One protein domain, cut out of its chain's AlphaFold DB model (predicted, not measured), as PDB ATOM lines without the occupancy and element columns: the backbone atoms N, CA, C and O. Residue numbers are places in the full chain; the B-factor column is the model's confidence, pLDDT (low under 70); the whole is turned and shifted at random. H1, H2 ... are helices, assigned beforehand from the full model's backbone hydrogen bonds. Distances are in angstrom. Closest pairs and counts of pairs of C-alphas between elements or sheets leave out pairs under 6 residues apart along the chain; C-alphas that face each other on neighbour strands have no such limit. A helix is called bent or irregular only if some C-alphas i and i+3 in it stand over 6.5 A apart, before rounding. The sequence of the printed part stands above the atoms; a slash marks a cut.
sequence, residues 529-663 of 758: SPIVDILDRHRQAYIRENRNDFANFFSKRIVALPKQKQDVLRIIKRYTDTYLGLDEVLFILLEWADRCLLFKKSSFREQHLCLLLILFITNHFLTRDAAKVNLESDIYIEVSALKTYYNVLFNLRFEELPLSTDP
ATOM      1  N   SER A 529     311.611 231.723 227.664       62.50
ATOM      2  CA  SER A 529     311.197 232.243 226.341       62.50
ATOM      3  C   SER A 529     311.039 233.784 226.242       62.50
ATOM      4  O   SER A 529     310.136 234.364 226.841       62.50
ATOM      5  N   PRO A 530     311.813 234.476 225.389       62.56
ATOM      6  CA  PRO A 530     311.746 235.938 225.239       62.56
ATOM      7  C   PRO A 530     310.333 236.509 225.011       62.56
ATOM      8  O   PRO A 530     310.023 237.613 225.452       62.56
ATOM      9  N   ILE A 531     309.459 235.743 224.352       68.75
ATOM     10  CA  ILE A 531     308.068 236.129 224.093       68.75
ATOM     11  C   ILE A 531     307.241 236.181 225.374       68.75
ATOM     12  O   ILE A 531     306.428 237.087 225.521       68.75
ATOM     13  N   VAL A 532     307.454 235.267 226.321       75.06
ATOM     14  CA  VAL A 532     306.704 235.264 227.585       75.06
ATOM     15  C   VAL A 532     307.036 236.512 228.390       75.06
ATOM     16  O   VAL A 532     306.121 237.183 228.854       75.06
ATOM     17  N   ASP A 533     308.313 236.879 228.487       72.69
ATOM     18  CA  ASP A 533     308.733 238.083 229.213       72.69
ATOM     19  C   ASP A 533     308.190 239.365 228.566       72.69
ATOM     20  O   ASP A 533     307.887 240.349 229.243       72.69
ATOM     21  N   ILE A 534     308.063 239.380 227.240       71.06
ATOM     22  CA  ILE A 534     307.505 240.516 226.506       71.06
ATOM     23  C   ILE A 534     305.993 240.592 226.679       71.06
ATOM     24  O   ILE A 534     305.481 241.656 227.016       71.06
ATOM     25  N   LEU A 535     305.288 239.472 226.522       77.44
ATOM     26  CA  LEU A 535     303.846 239.397 226.740       77.44
ATOM     27  C   LEU A 535     303.480 239.709 228.194       77.44
ATOM     28  O   LEU A 535     302.477 240.372 228.435       77.44
ATOM     29  N   ASP A 536     304.300 239.294 229.162       80.69
ATOM     30  CA  ASP A 536     304.098 239.601 230.577       80.69
ATOM     31  C   ASP A 536     304.299 241.095 230.857       80.69
ATOM     32  O   ASP A 536     303.425 241.731 231.451       80.69
ATOM     33  N   ARG A 537     305.386 241.699 230.345       78.75
ATOM     34  CA  ARG A 537     305.606 243.154 230.432       78.75
ATOM     35  C   ARG A 537     304.476 243.941 229.772       78.75
ATOM     36  O   ARG A 537     303.981 244.899 230.366       78.75
ATOM     37  N   HIS A 538     304.050 243.523 228.583       79.81
ATOM     38  CA  HIS A 538     302.966 244.159 227.842       79.81
ATOM     39  C   HIS A 538     301.630 244.032 228.580       79.81
ATOM     40  O   HIS A 538     300.935 245.031 228.751       79.81
ATOM     41  N   ARG A 539     301.293 242.841 229.100       86.25
ATOM     42  CA  ARG A 539     300.101 242.618 229.938       86.25
ATOM     43  C   ARG A 539     300.097 243.576 231.122       86.25
ATOM     44  O   ARG A 539     299.133 244.316 231.309       86.25
ATOM     45  N   GLN A 540     301.179 243.600 231.900       85.62
ATOM     46  CA  GLN A 540     301.277 244.447 233.088       85.62
ATOM     47  C   GLN A 540     301.151 245.942 232.756       85.62
ATOM     48  O   GLN A 540     300.526 246.688 233.513       85.62
ATOM     49  N   ALA A 541     301.744 246.388 231.646       84.50
ATOM     50  CA  ALA A 541     301.649 247.769 231.188       84.50
ATOM     51  C   ALA A 541     300.224 248.116 230.724       84.50
ATOM     52  O   ALA A 541     299.653 249.095 231.205       84.50
ATOM     53  N   TYR A 542     299.607 247.275 229.888       85.75
ATOM     54  CA  TYR A 542     298.274 247.522 229.334       85.75
ATOM     55  C   TYR A 542     297.198 247.580 230.426       85.75
ATOM     56  O   TYR A 542     296.351 248.476 230.424       85.75
ATOM     57  N   ILE A 543     297.259 246.671 231.406       87.25
ATOM     58  CA  ILE A 543     296.352 246.673 232.565       87.25
ATOM     59  C   ILE A 543     296.532 247.941 233.407       87.25
ATOM     60  O   ILE A 543     295.555 248.503 233.907       87.25
ATOM     61  N   ARG A 544     297.771 248.424 233.559       86.88
ATOM     62  CA  ARG A 544     298.068 249.645 234.318       86.88
ATOM     63  C   ARG A 544     297.483 250.888 233.648       86.88
ATOM     64  O   ARG A 544     296.921 251.725 234.349       86.88
ATOM     65  N   GLU A 545     297.600 250.988 232.328       87.81
ATOM     66  CA  GLU A 545     297.068 252.104 231.537       87.81
ATOM     67  C   GLU A 545     295.532 252.093 231.475       87.81
ATOM     68  O   GLU A 545     294.903 253.142 231.590       87.81
ATOM     69  N   ASN A 546     294.914 250.908 231.404       86.31
ATOM     70  CA  ASN A 546     293.461 250.731 231.244       86.31
ATOM     71  C   ASN A 546     292.751 250.287 232.538       86.31
ATOM     72  O   ASN A 546     291.708 249.628 232.510       86.31
ATOM     73  N   ARG A 547     293.299 250.649 233.706       85.75
ATOM     74  CA  ARG A 547     292.867 250.133 235.019       85.75
ATOM     75  C   ARG A 547     291.374 250.330 235.311       85.75
ATOM     76  O   ARG A 547     290.752 249.475 235.938       85.75
ATOM     77  N   ASN A 548     290.801 251.453 234.879       83.94
ATOM     78  CA  ASN A 548     289.389 251.776 235.114       83.94
ATOM     79  C   ASN A 548     288.441 250.896 234.290       83.94
ATOM     80  O   ASN A 548     287.373 250.517 234.780       83.94
ATOM     81  N   ASP A 549     288.825 250.569 233.057       83.81
ATOM     82  CA  ASP A 549     288.042 249.696 232.188       83.81
ATOM     83  C   ASP A 549     288.181 248.244 232.624       83.81
ATOM     84  O   ASP A 549     287.165 247.563 232.757       83.81
ATOM     85  N   PHE A 550     289.389 247.822 233.011       86.12
ATOM     86  CA  PHE A 550     289.622 246.522 233.635       86.12
ATOM     87  C   PHE A 550     288.769 246.327 234.902       86.12
ATOM     88  O   PHE A 550     288.042 245.347 235.020       86.12
ATOM     89  N   ALA A 551     288.741 247.292 235.826       81.81
ATOM     90  CA  ALA A 551     287.944 247.164 237.053       81.81
ATOM     91  C   ALA A 551     286.433 246.965 236.796       81.81
ATOM     92  O   ALA A 551     285.725 246.419 237.641       81.81
ATOM     93  N   ASN A 552     285.933 247.399 235.634       79.06
ATOM     94  CA  ASN A 552     284.516 247.367 235.283       79.06
ATOM     95  C   ASN A 552     284.183 246.414 234.122       79.06
ATOM     96  O   ASN A 552     283.028 246.373 233.695       79.06
ATOM     97  N   PHE A 553     285.141 245.654 233.579       80.94
ATOM     98  CA  PHE A 553     284.904 244.921 232.329       80.94
ATOM     99  C   PHE A 553     283.873 243.798 232.514       80.94
ATOM    100  O   PHE A 553     282.957 243.663 231.703       80.94
ATOM    101  N   PHE A 554     283.928 243.064 233.633       73.00
ATOM    102  CA  PHE A 554     282.924 242.043 233.945       73.00
ATOM    103  C   PHE A 554     281.511 242.631 234.056       73.00
ATOM    104  O   PHE A 554     280.565 242.042 233.537       73.00
ATOM    105  N   SER A 555     281.355 243.793 234.701       68.75
ATOM    106  CA  SER A 555     280.047 244.419 234.942       68.75
ATOM    107  C   SER A 555     279.483 245.155 233.722       68.75
ATOM    108  O   SER A 555     278.265 245.210 233.566       68.75
ATOM    109  N   LYS A 556     280.338 245.692 232.842       71.12
ATOM    110  CA  LYS A 556     279.919 246.412 231.627       71.12
ATOM    111  C   LYS A 556     279.707 245.501 230.419       71.12
ATOM    112  O   LYS A 556     278.714 245.660 229.717       71.12
ATOM    113  N   ARG A 557     280.638 244.579 230.164       70.38
ATOM    114  CA  ARG A 557     280.683 243.777 228.930       70.38
ATOM    115  C   ARG A 557     279.943 242.448 229.098       70.38
ATOM    116  O   ARG A 557     279.030 242.119 228.347       70.38
ATOM    117  N   ILE A 558     280.232 241.741 230.192       64.38
ATOM    118  CA  ILE A 558     279.753 240.368 230.385       64.38
ATOM    119  C   ILE A 558     278.376 240.324 231.097       64.38
ATOM    120  O   ILE A 558     277.545 239.480 230.781       64.38
ATOM    121  N   VAL A 559     278.060 241.254 232.011       60.22
ATOM    122  CA  VAL A 559     276.788 241.263 232.783       60.22
ATOM    123  C   VAL A 559     275.561 241.782 232.001       60.22
ATOM    124  O   VAL A 559     274.431 241.504 232.402       60.22
ATOM    125  N   ALA A 560     275.729 242.457 230.859       56.16
ATOM    126  CA  ALA A 560     274.645 243.103 230.094       56.16
ATOM    127  C   ALA A 560     273.724 242.147 229.285       56.16
ATOM    128  O   ALA A 560     273.174 242.522 228.250       56.16
ATOM    129  N   LEU A 561     273.543 240.896 229.726       56.44
ATOM    130  CA  LEU A 561     272.870 239.839 228.961       56.44
ATOM    131  C   LEU A 561     271.439 239.528 229.435       56.44
ATOM    132  O   LEU A 561     271.131 239.656 230.622       56.44
ATOM    133  N   PRO A 562     270.564 239.019 228.540       60.69
ATOM    134  CA  PRO A 562     269.244 238.513 228.914       60.69
ATOM    135  C   PRO A 562     269.326 237.403 229.977       60.69
ATOM    136  O   PRO A 562     270.243 236.579 229.961       60.69
ATOM    137  N   LYS A 563     268.316 237.320 230.861       58.16
ATOM    138  CA  LYS A 563     268.234 236.372 232.000       58.16
ATOM    139  C   LYS A 563     268.527 234.896 231.655       58.16
ATOM    140  O   LYS A 563     268.937 234.153 232.536       58.16
ATOM    141  N   GLN A 564     268.362 234.480 230.398       56.19
ATOM    142  CA  GLN A 564     268.590 233.111 229.910       56.19
ATOM    143  C   GLN A 564     270.076 232.697 229.801       56.19
ATOM    144  O   GLN A 564     270.343 231.526 229.557       56.19
ATOM    145  N   LYS A 565     271.050 233.606 229.988       59.97
ATOM    146  CA  LYS A 565     272.500 233.308 229.880       59.97
ATOM    147  C   LYS A 565     273.297 233.461 231.188       59.97
ATOM    148  O   LYS A 565     274.525 233.523 231.163       59.97
ATOM    149  N   GLN A 566     272.624 233.499 232.343       65.75
ATOM    150  CA  GLN A 566     273.278 233.657 233.655       65.75
ATOM    151  C   GLN A 566     274.204 232.488 234.037       65.75
ATOM    152  O   GLN A 566     275.153 232.688 234.796       65.75
ATOM    153  N   ASP A 567     273.978 231.292 233.492       69.50
ATOM    154  CA  ASP A 567     274.799 230.117 233.796       69.50
ATOM    155  C   ASP A 567     276.216 230.226 233.220       69.50
ATOM    156  O   ASP A 567     277.183 229.891 233.901       69.50
ATOM    157  N   VAL A 568     276.374 230.807 232.025       71.38
ATOM    158  CA  VAL A 568     277.694 231.046 231.414       71.38
ATOM    159  C   VAL A 568     278.527 232.015 232.258       71.38
ATOM    160  O   VAL A 568     279.721 231.798 232.463       71.38
ATOM    161  N   LEU A 569     277.888 233.045 232.824       72.88
ATOM    162  CA  LEU A 569     278.541 234.013 233.712       72.88
ATOM    163  C   LEU A 569     279.065 233.362 234.986       72.88
ATOM    164  O   LEU A 569     280.169 233.670 235.429       72.88
ATOM    165  N   ARG A 570     278.281 232.447 235.569       77.19
ATOM    166  CA  ARG A 570     278.693 231.692 236.758       77.19
ATOM    167  C   ARG A 570     279.906 230.820 236.468       77.19
ATOM    168  O   ARG A 570     280.798 230.748 237.307       77.19
ATOM    169  N   ILE A 571     279.949 230.193 235.292       81.75
ATOM    170  CA  ILE A 571     281.084 229.369 234.866       81.75
ATOM    171  C   ILE A 571     282.332 230.241 234.727       81.75
ATOM    172  O   ILE A 571     283.316 229.979 235.412       81.75
ATOM    173  N   ILE A 572     282.281 231.307 233.920       83.69
ATOM    174  CA  ILE A 572     283.435 232.193 233.695       83.69
ATOM    175  C   ILE A 572     283.944 232.763 235.025       83.69
ATOM    176  O   ILE A 572     285.136 232.662 235.306       83.69
ATOM    177  N   LYS A 573     283.041 233.270 235.877       82.12
ATOM    178  CA  LYS A 573     283.408 233.846 237.177       82.12
ATOM    179  C   LYS A 573     284.057 232.824 238.113       82.12
ATOM    180  O   LYS A 573     285.057 233.117 238.753       82.12
ATOM    181  N   ARG A 574     283.534 231.594 238.157       84.25
ATOM    182  CA  ARG A 574     284.134 230.515 238.951       84.25
ATOM    183  C   ARG A 574     285.569 230.230 238.507       84.25
ATOM    184  O   ARG A 574     286.425 230.018 239.359       84.25
ATOM    185  N   TYR A 575     285.835 230.222 237.201       87.19
ATOM    186  CA  TYR A 575     287.186 230.010 236.682       87.19
ATOM    187  C   TYR A 575     288.111 231.190 236.986       87.19
ATOM    188  O   TYR A 575     289.232 230.963 237.428       87.19
ATOM    189  N   THR A 576     287.652 232.431 236.835       86.19
ATOM    190  CA  THR A 576     288.475 233.616 237.136       86.19
ATOM    191  C   THR A 576     288.773 233.760 238.625       86.19
ATOM    192  O   THR A 576     289.870 234.165 238.982       86.19
ATOM    193  N   ASP A 577     287.845 233.351 239.496       84.69
ATOM    194  CA  ASP A 577     288.068 233.310 240.947       84.69
ATOM    195  C   ASP A 577     289.036 232.172 241.350       84.69
ATOM    196  O   ASP A 577     289.674 232.237 242.399       84.69
ATOM    197  N   THR A 578     289.149 231.119 240.528       87.19
ATOM    198  CA  THR A 578     290.018 229.955 240.791       87.19
ATOM    199  C   THR A 578     291.442 230.152 240.258       87.19
ATOM    200  O   THR A 578     292.401 229.740 240.908       87.19
ATOM    201  N   TYR A 579     291.596 230.761 239.077       86.50
ATOM    202  CA  TYR A 579     292.879 230.939 238.394       86.50
ATOM    203  C   TYR A 579     293.316 232.408 238.426       86.50
ATOM    204  O   TYR A 579     292.765 233.246 237.712       86.50
ATOM    205  N   LEU A 580     294.340 232.709 239.231       86.31
ATOM    206  CA  LEU A 580     294.894 234.059 239.370       86.31
ATOM    207  C   LEU A 580     295.397 234.602 238.019       86.31
ATOM    208  O   LEU A 580     296.174 233.935 237.338       86.31
ATOM    209  N   GLY A 581     294.978 235.817 237.656       85.06
ATOM    210  CA  GLY A 581     295.377 236.495 236.419       85.06
ATOM    211  C   GLY A 581     294.589 236.075 235.172       85.06
ATOM    212  O   GLY A 581     294.810 236.634 234.097       85.06
ATOM    213  N   LEU A 582     293.651 235.123 235.276       87.69
ATOM    214  CA  LEU A 582     292.779 234.757 234.152       87.69
ATOM    215  C   LEU A 582     291.849 235.914 233.757       87.69
ATOM    216  O   LEU A 582     291.536 236.086 232.583       87.69
ATOM    217  N   ASP A 583     291.423 236.718 234.724       87.44
ATOM    218  CA  ASP A 583     290.680 237.955 234.508       87.44
ATOM    219  C   ASP A 583     291.463 238.977 233.670       87.44
ATOM    220  O   ASP A 583     290.899 239.538 232.729       87.44
ATOM    221  N   GLU A 584     292.757 239.174 233.950       88.94
ATOM    222  CA  GLU A 584     293.640 240.036 233.147       88.94
ATOM    223  C   GLU A 584     293.734 239.546 231.695       88.94
ATOM    224  O   GLU A 584     293.604 240.333 230.754       88.94
ATOM    225  N   VAL A 585     293.922 238.235 231.501       88.00
ATOM    226  CA  VAL A 585     294.031 237.625 230.165       88.00
ATOM    227  C   VAL A 585     292.714 237.733 229.397       88.00
ATOM    228  O   VAL A 585     292.725 238.086 228.220       88.00
ATOM    229  N   LEU A 586     291.574 237.473 230.047       88.31
ATOM    230  CA  LEU A 586     290.257 237.601 229.421       88.31
ATOM    231  C   LEU A 586     289.956 239.042 229.013       88.31
ATOM    232  O   LEU A 586     289.420 239.258 227.928       88.31
ATOM    233  N   PHE A 587     290.310 240.022 229.844       88.81
ATOM    234  CA  PHE A 587     290.146 241.430 229.496       88.81
ATOM    235  C   PHE A 587     290.926 241.787 228.228       88.81
ATOM    236  O   PHE A 587     290.341 242.294 227.275       88.81
ATOM    237  N   ILE A 588     292.219 241.453 228.183       87.88
ATOM    238  CA  ILE A 588     293.071 241.703 227.011       87.88
ATOM    239  C   ILE A 588     292.511 241.007 225.770       87.88
ATOM    240  O   ILE A 588     292.416 241.622 224.712       87.88
ATOM    241  N   LEU A 589     292.087 239.750 225.897       87.06
ATOM    242  CA  LEU A 589     291.539 238.976 224.786       87.06
ATOM    243  C   LEU A 589     290.240 239.583 224.225       87.06
ATOM    244  O   LEU A 589     290.026 239.569 223.015       87.06
ATOM    245  N   LEU A 590     289.374 240.132 225.079       87.25
ATOM    246  CA  LEU A 590     288.141 240.798 224.644       87.25
ATOM    247  C   LEU A 590     288.414 242.158 223.992       87.25
ATOM    248  O   LEU A 590     287.821 242.456 222.958       87.25
ATOM    249  N   GLU A 591     289.327 242.955 224.552       86.19
ATOM    250  CA  GLU A 591     289.746 244.230 223.952       86.19
ATOM    251  C   GLU A 591     290.404 244.011 222.582       86.19
ATOM    252  O   GLU A 591     290.118 244.733 221.625       86.19
ATOM    253  N   TRP A 592     291.234 242.972 222.463       85.44
ATOM    254  CA  TRP A 592     291.802 242.536 221.191       85.44
ATOM    255  C   TRP A 592     290.706 242.200 220.179       85.44
ATOM    256  O   TRP A 592     290.676 242.755 219.079       85.44
ATOM    257  N   ALA A 593     289.766 241.336 220.569       80.38
ATOM    258  CA  ALA A 593     288.693 240.879 219.695       80.38
ATOM    259  C   ALA A 593     287.807 242.030 219.196       80.38
ATOM    260  O   ALA A 593     287.353 242.012 218.049       80.38
ATOM    261  N   ASP A 594     287.590 243.052 220.022       79.38
ATOM    262  CA  ASP A 594     286.868 244.263 219.639       79.38
ATOM    263  C   ASP A 594     287.605 245.103 218.600       79.38
ATOM    264  O   ASP A 594     286.993 245.576 217.636       79.38
ATOM    265  N   ARG A 595     288.914 245.294 218.782       77.94
ATOM    266  CA  ARG A 595     289.743 246.074 217.856       77.94
ATOM    267  C   ARG A 595     289.936 245.356 216.527       77.94
ATOM    268  O   ARG A 595     289.869 246.000 215.485       77.94
ATOM    269  N   CYS A 596     290.014 244.029 216.555       70.06
ATOM    270  CA  CYS A 596     289.901 243.180 215.373       70.06
ATOM    271  C   CYS A 596     288.473 243.096 214.817       70.06
ATOM    272  O   CYS A 596     288.253 242.358 213.871       70.06
ATOM    273  N   LEU A 597     287.482 243.798 215.382       72.44
ATOM    274  CA  LEU A 597     286.081 243.801 214.937       72.44
ATOM    275  C   LEU A 597     285.426 242.404 214.882       72.44
ATOM    276  O   LEU A 597     284.415 242.230 214.190       72.44
ATOM    277  N   LEU A 598     285.944 241.425 215.636       73.81
ATOM    278  CA  LEU A 598     285.496 240.031 215.587       73.81
ATOM    279  C   LEU A 598     284.005 239.918 215.898       73.81
ATOM    280  O   LEU A 598     283.263 239.293 215.145       73.81
ATOM    281  N   PHE A 599     283.522 240.594 216.941       76.31
ATOM    282  CA  PHE A 599     282.110 240.515 217.339       76.31
ATOM    283  C   PHE A 599     281.151 241.253 216.395       76.31
ATOM    284  O   PHE A 599     279.947 240.992 216.418       76.31
ATOM    285  N   LYS A 600     281.663 242.180 215.571       70.50
ATOM    286  CA  LYS A 600     280.858 242.934 214.597       70.50
ATOM    287  C   LYS A 600     280.743 242.209 213.260       70.50
ATOM    288  O   LYS A 600     279.711 242.330 212.609       70.50
ATOM    289  N   LYS A 601     281.796 241.497 212.848       61.84
ATOM    290  CA  LYS A 601     281.875 240.825 211.543       61.84
ATOM    291  C   LYS A 601     281.527 239.334 211.569       61.84
ATOM    292  O   LYS A 601     281.347 238.767 210.499       61.84
ATOM    293  N   SER A 602     281.408 238.714 212.745       64.00
ATOM    294  CA  SER A 602     281.101 237.283 212.880       64.00
ATOM    295  C   SER A 602     279.869 237.014 213.749       64.00
ATOM    296  O   SER A 602     279.357 237.884 214.468       64.00
ATOM    297  N   SER A 603     279.401 235.766 213.710       67.94
ATOM    298  CA  SER A 603     278.366 235.254 214.620       67.94
ATOM    299  C   SER A 603     278.846 235.148 216.081       67.94
ATOM    300  O   SER A 603     278.054 234.960 217.014       67.94
ATOM    301  N   PHE A 604     280.153 235.313 216.288       70.75
ATOM    302  CA  PHE A 604     280.852 235.154 217.547       70.75
ATOM    303  C   PHE A 604     280.504 236.256 218.558       70.75
ATOM    304  O   PHE A 604     280.171 237.397 218.219       70.75
ATOM    305  N   ARG A 605     280.545 235.906 219.846       79.12
ATOM    306  CA  ARG A 605     280.193 236.785 220.972       79.12
ATOM    307  C   ARG A 605     281.248 236.656 222.060       79.12
ATOM    308  O   ARG A 605     281.872 235.605 222.175       79.12
ATOM    309  N   GLU A 606     281.377 237.682 222.898       82.38
ATOM    310  CA  GLU A 606     282.378 237.752 223.976       82.38
ATOM    311  C   GLU A 606     282.427 236.475 224.839       82.38
ATOM    312  O   GLU A 606     283.491 235.926 225.103       82.38
ATOM    313  N   GLN A 607     281.262 235.925 225.206       79.62
ATOM    314  CA  GLN A 607     281.159 234.693 226.001       79.62
ATOM    315  C   GLN A 607     281.775 233.470 225.326       79.62
ATOM    316  O   GLN A 607     282.353 232.630 226.011       79.62
ATOM    317  N   HIS A 608     281.613 233.342 224.006       80.69
ATOM    318  CA  HIS A 608     282.142 232.200 223.267       80.69
ATOM    319  C   HIS A 608     283.670 232.214 223.329       80.69
ATOM    320  O   HIS A 608     284.270 231.179 223.595       80.69
ATOM    321  N   LEU A 609     284.283 233.396 223.198       82.75
ATOM    322  CA  LEU A 609     285.730 233.569 223.301       82.75
ATOM    323  C   LEU A 609     286.255 233.210 224.697       82.75
ATOM    324  O   LEU A 609     287.201 232.434 224.822       82.75
ATOM    325  N   CYS A 610     285.596 233.709 225.747       85.00
ATOM    326  CA  CYS A 610     285.969 233.393 227.126       85.00
ATOM    327  C   CYS A 610     285.871 231.889 227.417       85.00
ATOM    328  O   CYS A 610     286.773 231.313 228.022       85.00
ATOM    329  N   LEU A 611     284.785 231.241 226.983       83.62
ATOM    330  CA  LEU A 611     284.593 229.804 227.182       83.62
ATOM    331  C   LEU A 611     285.598 228.974 226.386       83.62
ATOM    332  O   LEU A 611     286.093 227.986 226.913       83.62
ATOM    333  N   LEU A 612     285.931 229.373 225.157       83.56
ATOM    334  CA  LEU A 612     286.944 228.688 224.354       83.56
ATOM    335  C   LEU A 612     288.319 228.749 225.014       83.56
ATOM    336  O   LEU A 612     288.983 227.717 225.094       83.56
ATOM    337  N   LEU A 613     288.711 229.906 225.563       85.50
ATOM    338  CA  LEU A 613     289.948 230.007 226.337       85.50
ATOM    339  C   LEU A 613     289.902 229.098 227.571       85.50
ATOM    340  O   LEU A 613     290.856 228.373 227.824       85.50
ATOM    341  N   ILE A 614     288.791 229.094 228.317       85.81
ATOM    342  CA  ILE A 614     288.630 228.239 229.502       85.81
ATOM    343  C   ILE A 614     288.720 226.752 229.128       85.81
ATOM    344  O   ILE A 614     289.413 225.987 229.797       85.81
ATOM    345  N   LEU A 615     288.058 226.325 228.053       84.25
ATOM    346  CA  LEU A 615     288.132 224.950 227.556       84.25
ATOM    347  C   LEU A 615     289.554 224.590 227.117       84.25
ATOM    348  O   LEU A 615     290.016 223.486 227.392       84.25
ATOM    349  N   PHE A 616     290.263 225.528 226.489       82.38
ATOM    350  CA  PHE A 616     291.652 225.351 226.084       82.38
ATOM    351  C   PHE A 616     292.583 225.177 227.292       82.38
ATOM    352  O   PHE A 616     293.264 224.160 227.394       82.38
ATOM    353  N   ILE A 617     292.562 226.100 228.263       82.19
ATOM    354  CA  ILE A 617     293.447 226.039 229.445       82.19
ATOM    355  C   ILE A 617     293.128 224.857 230.368       82.19
ATOM    356  O   ILE A 617     294.002 224.381 231.087       82.19
ATOM    357  N   THR A 618     291.884 224.373 230.358       82.75
ATOM    358  CA  THR A 618     291.480 223.183 231.122       82.75
ATOM    359  C   THR A 618     291.715 221.883 230.356       82.75
ATOM    360  O   THR A 618     291.438 220.817 230.899       82.75
ATOM    361  N   ASN A 619     292.223 221.939 229.120       75.19
ATOM    362  CA  ASN A 619     292.416 220.786 228.238       75.19
ATOM    363  C   ASN A 619     291.115 219.998 227.951       75.19
ATOM    364  O   ASN A 619     291.132 218.785 227.775       75.19
ATOM    365  N   HIS A 620     289.974 220.695 227.933       74.56
ATOM    366  CA  HIS A 620     288.653 220.163 227.564       74.56
ATOM    367  C   HIS A 620     288.250 220.576 226.140       74.56
ATOM    368  O   HIS A 620     287.081 220.478 225.759       74.56
ATOM    369  N   PHE A 621     289.200 221.083 225.355       64.56
ATOM    370  CA  PHE A 621     288.964 221.451 223.969       64.56
ATOM    371  C   PHE A 621     288.600 220.191 223.169       64.56
ATOM    372  O   PHE A 621     289.342 219.208 223.177       64.56
ATOM    373  N   LEU A 622     287.433 220.200 222.517       51.66
ATOM    374  CA  LEU A 622     287.013 219.100 221.647       51.66
ATOM    375  C   LEU A 622     288.042 218.941 220.519       51.66
ATOM    376  O   LEU A 622     288.608 219.927 220.045       51.66
ATOM    377  N   THR A 623     288.296 217.699 220.108       52.53
ATOM    378  CA  THR A 623     289.216 217.352 219.014       52.53
ATOM    379  C   THR A 623     289.020 218.255 217.790       52.53
ATOM    380  O   THR A 623     287.917 218.732 217.523       52.53
ATOM    381  N   ARG A 624     290.105 218.479 217.035       46.97
ATOM    382  CA  ARG A 624     290.211 219.397 215.879       46.97
ATOM    383  C   ARG A 624     289.018 219.322 214.902       46.97
ATOM    384  O   ARG A 624     288.615 220.344 214.350       46.97
ATOM    385  N   ASP A 625     288.404 218.148 214.770       43.12
ATOM    386  CA  ASP A 625     287.227 217.894 213.929       43.12
ATOM    387  C   ASP A 625     285.950 218.619 214.391       43.12
ATOM    388  O   ASP A 625     285.164 219.077 213.565       43.12
ATOM    389  N   ALA A 626     285.737 218.789 215.699       39.19
ATOM    390  CA  ALA A 626     284.555 219.466 216.244       39.19
ATOM    391  C   ALA A 626     284.633 221.001 216.134       39.19
ATOM    392  O   ALA A 626     283.602 221.679 216.096       39.19
ATOM    393  N   ALA A 627     285.851 221.551 216.081       43.91
ATOM    394  CA  ALA A 627     286.084 222.979 215.881       43.91
ATOM    395  C   ALA A 627     285.814 223.391 214.423       43.91
ATOM    396  O   ALA A 627     285.144 224.399 214.202       43.91
ATOM    397  N   LYS A 628     286.240 222.580 213.437       43.00
ATOM    398  CA  LYS A 628     286.013 222.850 212.001       43.00
ATOM    399  C   LYS A 628     284.526 222.979 211.651       43.00
ATOM    400  O   LYS A 628     284.143 223.957 211.020       43.00
ATOM    401  N   VAL A 629     283.673 222.084 212.160       42.62
ATOM    402  CA  VAL A 629     282.218 222.095 211.880       42.62
ATOM    403  C   VAL A 629     281.528 223.396 212.328       42.62
ATOM    404  O   VAL A 629     280.512 223.775 211.751       42.62
ATOM    405  N   ASN A 630     282.074 224.104 213.324       40.97
ATOM    406  CA  ASN A 630     281.499 225.354 213.839       40.97
ATOM    407  C   ASN A 630     282.198 226.629 213.327       40.97
ATOM    408  O   ASN A 630     281.648 227.712 213.500       40.97
ATOM    409  N   LEU A 631     283.393 226.520 212.731       45.78
ATOM    410  CA  LEU A 631     284.214 227.654 212.273       45.78
ATOM    411  C   LEU A 631     284.264 227.810 210.747       45.78
ATOM    412  O   LEU A 631     284.653 228.878 210.280       45.78
ATOM    413  N   GLU A 632     283.830 226.807 209.971       42.25
ATOM    414  CA  GLU A 632     283.803 226.836 208.493       42.25
ATOM    415  C   GLU A 632     283.092 228.075 207.900       42.25
ATOM    416  O   GLU A 632     283.335 228.426 206.747       42.25
ATOM    417  N   SER A 633     282.251 228.775 208.674       47.28
ATOM    418  CA  SER A 633     281.559 229.994 208.243       47.28
ATOM    419  C   SER A 633     282.280 231.320 208.534       47.28
ATOM    420  O   SER A 633     281.873 232.333 207.971       47.28
ATOM    421  N   ASP A 634     283.320 231.360 209.379       55.00
ATOM    422  CA  ASP A 634     283.887 232.612 209.917       55.00
ATOM    423  C   ASP A 634     285.396 232.786 209.585       55.00
ATOM    424  O   ASP A 634     286.228 232.984 210.472       55.00
ATOM    425  N   ILE A 635     285.738 232.799 208.281       57.44
ATOM    426  CA  ILE A 635     287.097 233.035 207.709       57.44
ATOM    427  C   ILE A 635     287.829 234.224 208.367       57.44
ATOM    428  O   ILE A 635     289.051 234.240 208.499       57.44
ATOM    429  N   TYR A 636     287.082 235.238 208.803       60.47
ATOM    430  CA  TYR A 636     287.641 236.439 209.417       60.47
ATOM    431  C   TYR A 636     288.333 236.172 210.764       60.47
ATOM    432  O   TYR A 636     289.352 236.793 211.052       60.47
ATOM    433  N   ILE A 637     287.819 235.236 211.571       62.97
ATOM    434  CA  ILE A 637     288.409 234.902 212.878       62.97
ATOM    435  C   ILE A 637     289.787 234.268 212.682       62.97
ATOM    436  O   ILE A 637     290.740 234.645 213.361       62.97
ATOM    437  N   GLU A 638     289.889 233.339 211.733       64.44
ATOM    438  CA  GLU A 638     291.120 232.614 211.422       64.44
ATOM    439  C   GLU A 638     292.214 233.566 210.926       64.44
ATOM    440  O   GLU A 638     293.308 233.588 211.487       64.44
ATOM    441  N   VAL A 639     291.892 234.443 209.968       63.84
ATOM    442  CA  VAL A 639     292.852 235.420 209.428       63.84
ATOM    443  C   VAL A 639     293.308 236.420 210.496       63.84
ATOM    444  O   VAL A 639     294.503 236.689 210.601       63.84
ATOM    445  N   SER A 640     292.391 236.960 211.310       68.62
ATOM    446  CA  SER A 640     292.752 237.898 212.384       68.62
ATOM    447  C   SER A 640     293.614 237.239 213.459       68.62
ATOM    448  O   SER A 640     294.627 237.811 213.855       68.62
ATOM    449  N   ALA A 641     293.260 236.031 213.905       71.50
ATOM    450  CA  ALA A 641     294.040 235.296 214.898       71.50
ATOM    451  C   ALA A 641     295.445 234.958 214.382       71.50
ATOM    452  O   ALA A 641     296.428 235.153 215.096       71.50
ATOM    453  N   LEU A 642     295.544 234.508 213.128       70.31
ATOM    454  CA  LEU A 642     296.810 234.184 212.479       70.31
ATOM    455  C   LEU A 642     297.691 235.432 212.334       70.31
ATOM    456  O   LEU A 642     298.862 235.406 212.711       70.31
ATOM    457  N   LYS A 643     297.117 236.555 211.888       70.75
ATOM    458  CA  LYS A 643     297.821 237.839 211.784       70.75
ATOM    459  C   LYS A 643     298.376 238.297 213.136       70.75
ATOM    460  O   LYS A 643     299.564 238.592 213.229       70.75
ATOM    461  N   THR A 644     297.554 238.300 214.188       74.69
ATOM    462  CA  THR A 644     297.994 238.686 215.538       74.69
ATOM    463  C   THR A 644     299.072 237.743 216.067       74.69
ATOM    464  O   THR A 644     300.081 238.202 216.598       74.69
ATOM    465  N   TYR A 645     298.903 236.428 215.895       77.81
ATOM    466  CA  TYR A 645     299.891 235.439 216.326       77.81
ATOM    467  C   TYR A 645     301.263 235.700 215.700       77.81
ATOM    468  O   TYR A 645     302.271 235.764 216.405       77.81
ATOM    469  N   TYR A 646     301.299 235.921 214.386       74.19
ATOM    470  CA  TYR A 646     302.541 236.213 213.687       74.19
ATOM    471  C   TYR A 646     303.094 237.603 214.002       74.19
ATOM    472  O   TYR A 646     304.308 237.750 214.106       74.19
ATOM    473  N   ASN A 647     302.246 238.608 214.230       73.31
ATOM    474  CA  ASN A 647     302.690 239.930 214.677       73.31
ATOM    475  C   ASN A 647     303.433 239.818 216.016       73.31
ATOM    476  O   ASN A 647     304.555 240.305 216.153       73.31
ATOM    477  N   VAL A 648     302.866 239.085 216.979       74.38
ATOM    478  CA  VAL A 648     303.531 238.800 218.259       74.38
ATOM    479  C   VAL A 648     304.831 238.032 218.037       74.38
ATOM    480  O   VAL A 648     305.848 238.347 218.652       74.38
ATOM    481  N   LEU A 649     304.826 237.050 217.139       73.94
ATOM    482  CA  LEU A 649     305.991 236.224 216.859       73.94
ATOM    483  C   LEU A 649     307.161 237.017 216.259       73.94
ATOM    484  O   LEU A 649     308.297 236.859 216.709       73.94
ATOM    485  N   PHE A 650     306.900 237.835 215.236       70.69
ATOM    486  CA  PHE A 650     307.927 238.545 214.474       70.69
ATOM    487  C   PHE A 650     308.306 239.880 215.104       70.69
ATOM    488  O   PHE A 650     309.501 240.166 215.181       70.69
ATOM    489  N   ASN A 651     307.324 240.642 215.592       68.38
ATOM    490  CA  ASN A 651     307.516 242.011 216.090       68.38
ATOM    491  C   ASN A 651     307.675 242.058 217.603       68.38
ATOM    492  O   ASN A 651     308.058 243.098 218.135       68.38
ATOM    493  N   LEU A 652     307.360 240.961 218.305       68.75
ATOM    494  CA  LEU A 652     307.288 240.940 219.766       68.75
ATOM    495  C   LEU A 652     306.354 242.050 220.288       68.75
ATOM    496  O   LEU A 652     306.585 242.645 221.338       68.75
ATOM    497  N   ARG A 653     305.302 242.358 219.519       64.12
ATOM    498  CA  ARG A 653     304.320 243.404 219.804       64.12
ATOM    499  C   ARG A 653     302.913 242.877 219.608       64.12
ATOM    500  O   ARG A 653     302.669 242.031 218.754       64.12
ATOM    501  N   PHE A 654     301.997 243.429 220.388       68.06
ATOM    502  CA  PHE A 654     300.570 243.187 220.263       68.06
ATOM    503  C   PHE A 654     299.938 244.434 219.628       68.06
ATOM    504  O   PHE A 654     299.356 245.263 220.318       68.06
ATOM    505  N   GLU A 655     300.150 244.622 218.319       62.88
ATOM    506  CA  GLU A 655     299.815 245.857 217.577       62.88
ATOM    507  C   GLU A 655     298.349 246.268 217.669       62.88
ATOM    508  O   GLU A 655     298.005 247.435 217.513       62.88
ATOM    509  N   GLU A 656     297.465 245.313 217.905       68.38
ATOM    510  CA  GLU A 656     296.055 245.583 218.081       68.38
ATOM    511  C   GLU A 656     295.805 246.289 219.418       68.38
ATOM    512  O   GLU A 656     294.847 247.043 219.523       68.38
ATOM    513  N   LEU A 657     296.677 246.134 220.420       67.88
ATOM    514  CA  LEU A 657     296.582 246.749 221.748       67.88
ATOM    515  C   LEU A 657     297.806 247.621 222.100       67.88
ATOM    516  O   LEU A 657     298.453 247.332 223.105       67.88
ATOM    517  N   PRO A 658     298.117 248.700 221.348       67.44
ATOM    518  CA  PRO A 658     299.238 249.587 221.643       67.44
ATOM    519  C   PRO A 658     299.185 250.157 223.057       67.44
ATOM    520  O   PRO A 658     298.112 250.513 223.562       67.44
ATOM    521  N   LEU A 659     300.369 250.289 223.643       68.69
ATOM    522  CA  LEU A 659     300.627 250.994 224.892       68.69
ATOM    523  C   LEU A 659     300.872 252.480 224.618       68.69
ATOM    524  O   LEU A 659     301.377 252.856 223.562       68.69
ATOM    525  N   SER A 660     300.609 253.340 225.601       60.16
ATOM    526  CA  SER A 660     300.890 254.784 225.499       60.16
ATOM    527  C   SER A 660     302.376 255.111 225.286       60.16
ATOM    528  O   SER A 660     302.722 256.182 224.795       60.16
ATOM    529  N   THR A 661     303.260 254.182 225.659       59.22
ATOM    530  CA  THR A 661     304.713 254.282 225.488       59.22
ATOM    531  C   THR A 661     305.221 253.738 224.156       59.22
ATOM    532  O   THR A 661     306.422 253.852 223.884       59.22
ATOM    533  N   ASP A 662     304.359 253.108 223.355       57.59
ATOM    534  CA  ASP A 662     304.753 252.635 222.032       57.59
ATOM    535  C   ASP A 662     305.044 253.843 221.131       57.59
ATOM    536  O   ASP A 662     304.353 254.860 221.216       57.59
ATOM    537  N   PRO A 663     306.091 253.784 220.288       53.22
ATOM    538  CA  PRO A 663     306.366 254.866 219.353       53.22
ATOM    539  C   PRO A 663     305.128 255.091 218.479       53.22
ATOM    540  O   PRO A 663     304.632 254.133 217.884       53.22
TER     541      PRO A 663
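Overview. This is residues 529 to 663 of the 758 residues of the protein "RNA-dependent RNA polymerase" of Diploscapter pachys (UniProt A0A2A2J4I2). H4 runs through the middle, with H1, H2, H3 and H6 gathered round its first residues at crossed angles, while the long helix H8 passes the other end of H4. H7 sticks out with residues 624 to 630 just before H8, and contacts between the helices are few. The printed part has 135 residues, with eight named helices in the order H1 to H8, 99 residues in all, and no named strand; the class is all helix. It is compact, with a radius of gyration of the C-alphas of 15.4 A, and spans 44 by 32 by 28 A.

Along the chain. Find C-alpha 635 at (287.097, 233.035, 207.709); from there H8, residues 635 to 651, runs 23.8 A to C-alpha 651 at (307.516, 242.011, 216.090). Before it come H7, residues 624 to 631, and H6, residues 606 to 617, 17.0 A long. H5 is residues 598 to 601, and H4, residues 582 to 595, is 20.1 A long. H3, residues 563 to 578, 24.4 A, is irregular: C-alphas 564 and 567 are 7.9 A apart. H2, residues 547 to 558, 17.0 A, is irregular too, with C-alphas 551 and 554 7.8 A apart. H1, residues 530 to 545, 22.7 A, begins at C-alpha 530 at (311.746, 235.938, 225.239).

Arrangement. Start at H8: it only just touches H5, with 3 pairs of C-alphas within 8 A, the closest Leu 598 and Ile 637 at 6.5 A. H8 and H4 are near each other. H4 is the hub: H1 touches it about perpendicular, at 82 degrees, with residues 539 to 543 alone, the closest C-alphas being Ile 543 and Glu 584 at 7.2 A. H6 and H4 only just touch, with 3 pairs within 8 A, the closest C-alphas being Leu 586 and Cys 610 at 6.4 A; they run opposite ways at a steep tilt of 47 degrees. H3 touches H6 with residues 568 to 575 alone, the closest C-alphas being Ile 572 and Leu 611 at 7.0 A. H2 and H4 only just touch, with 3 pairs, the closest C-alphas being Phe 550 and Phe 587 at 6.6 A. H7 and H8 meet only through their link. In H1, H4, H6 and H8 every O i to N i+4 pair is within hydrogen-bond range, against 5 of 8 in H2, 9 of 12 in H3 and 2 of 4 in H7; H5 is too short for such a pair.

Size, cuts and confidence. Look at the C-alphas of Gln 564 and Pro 663, the two farthest apart, at 44.9 A. The printed part has no cut, and no link is long. Residues 652 to 663 hold no named element. Mean pLDDT of the printed part is 72.5; it is under 70 in 50 residues, among them 621 to 640 and 651 to 663.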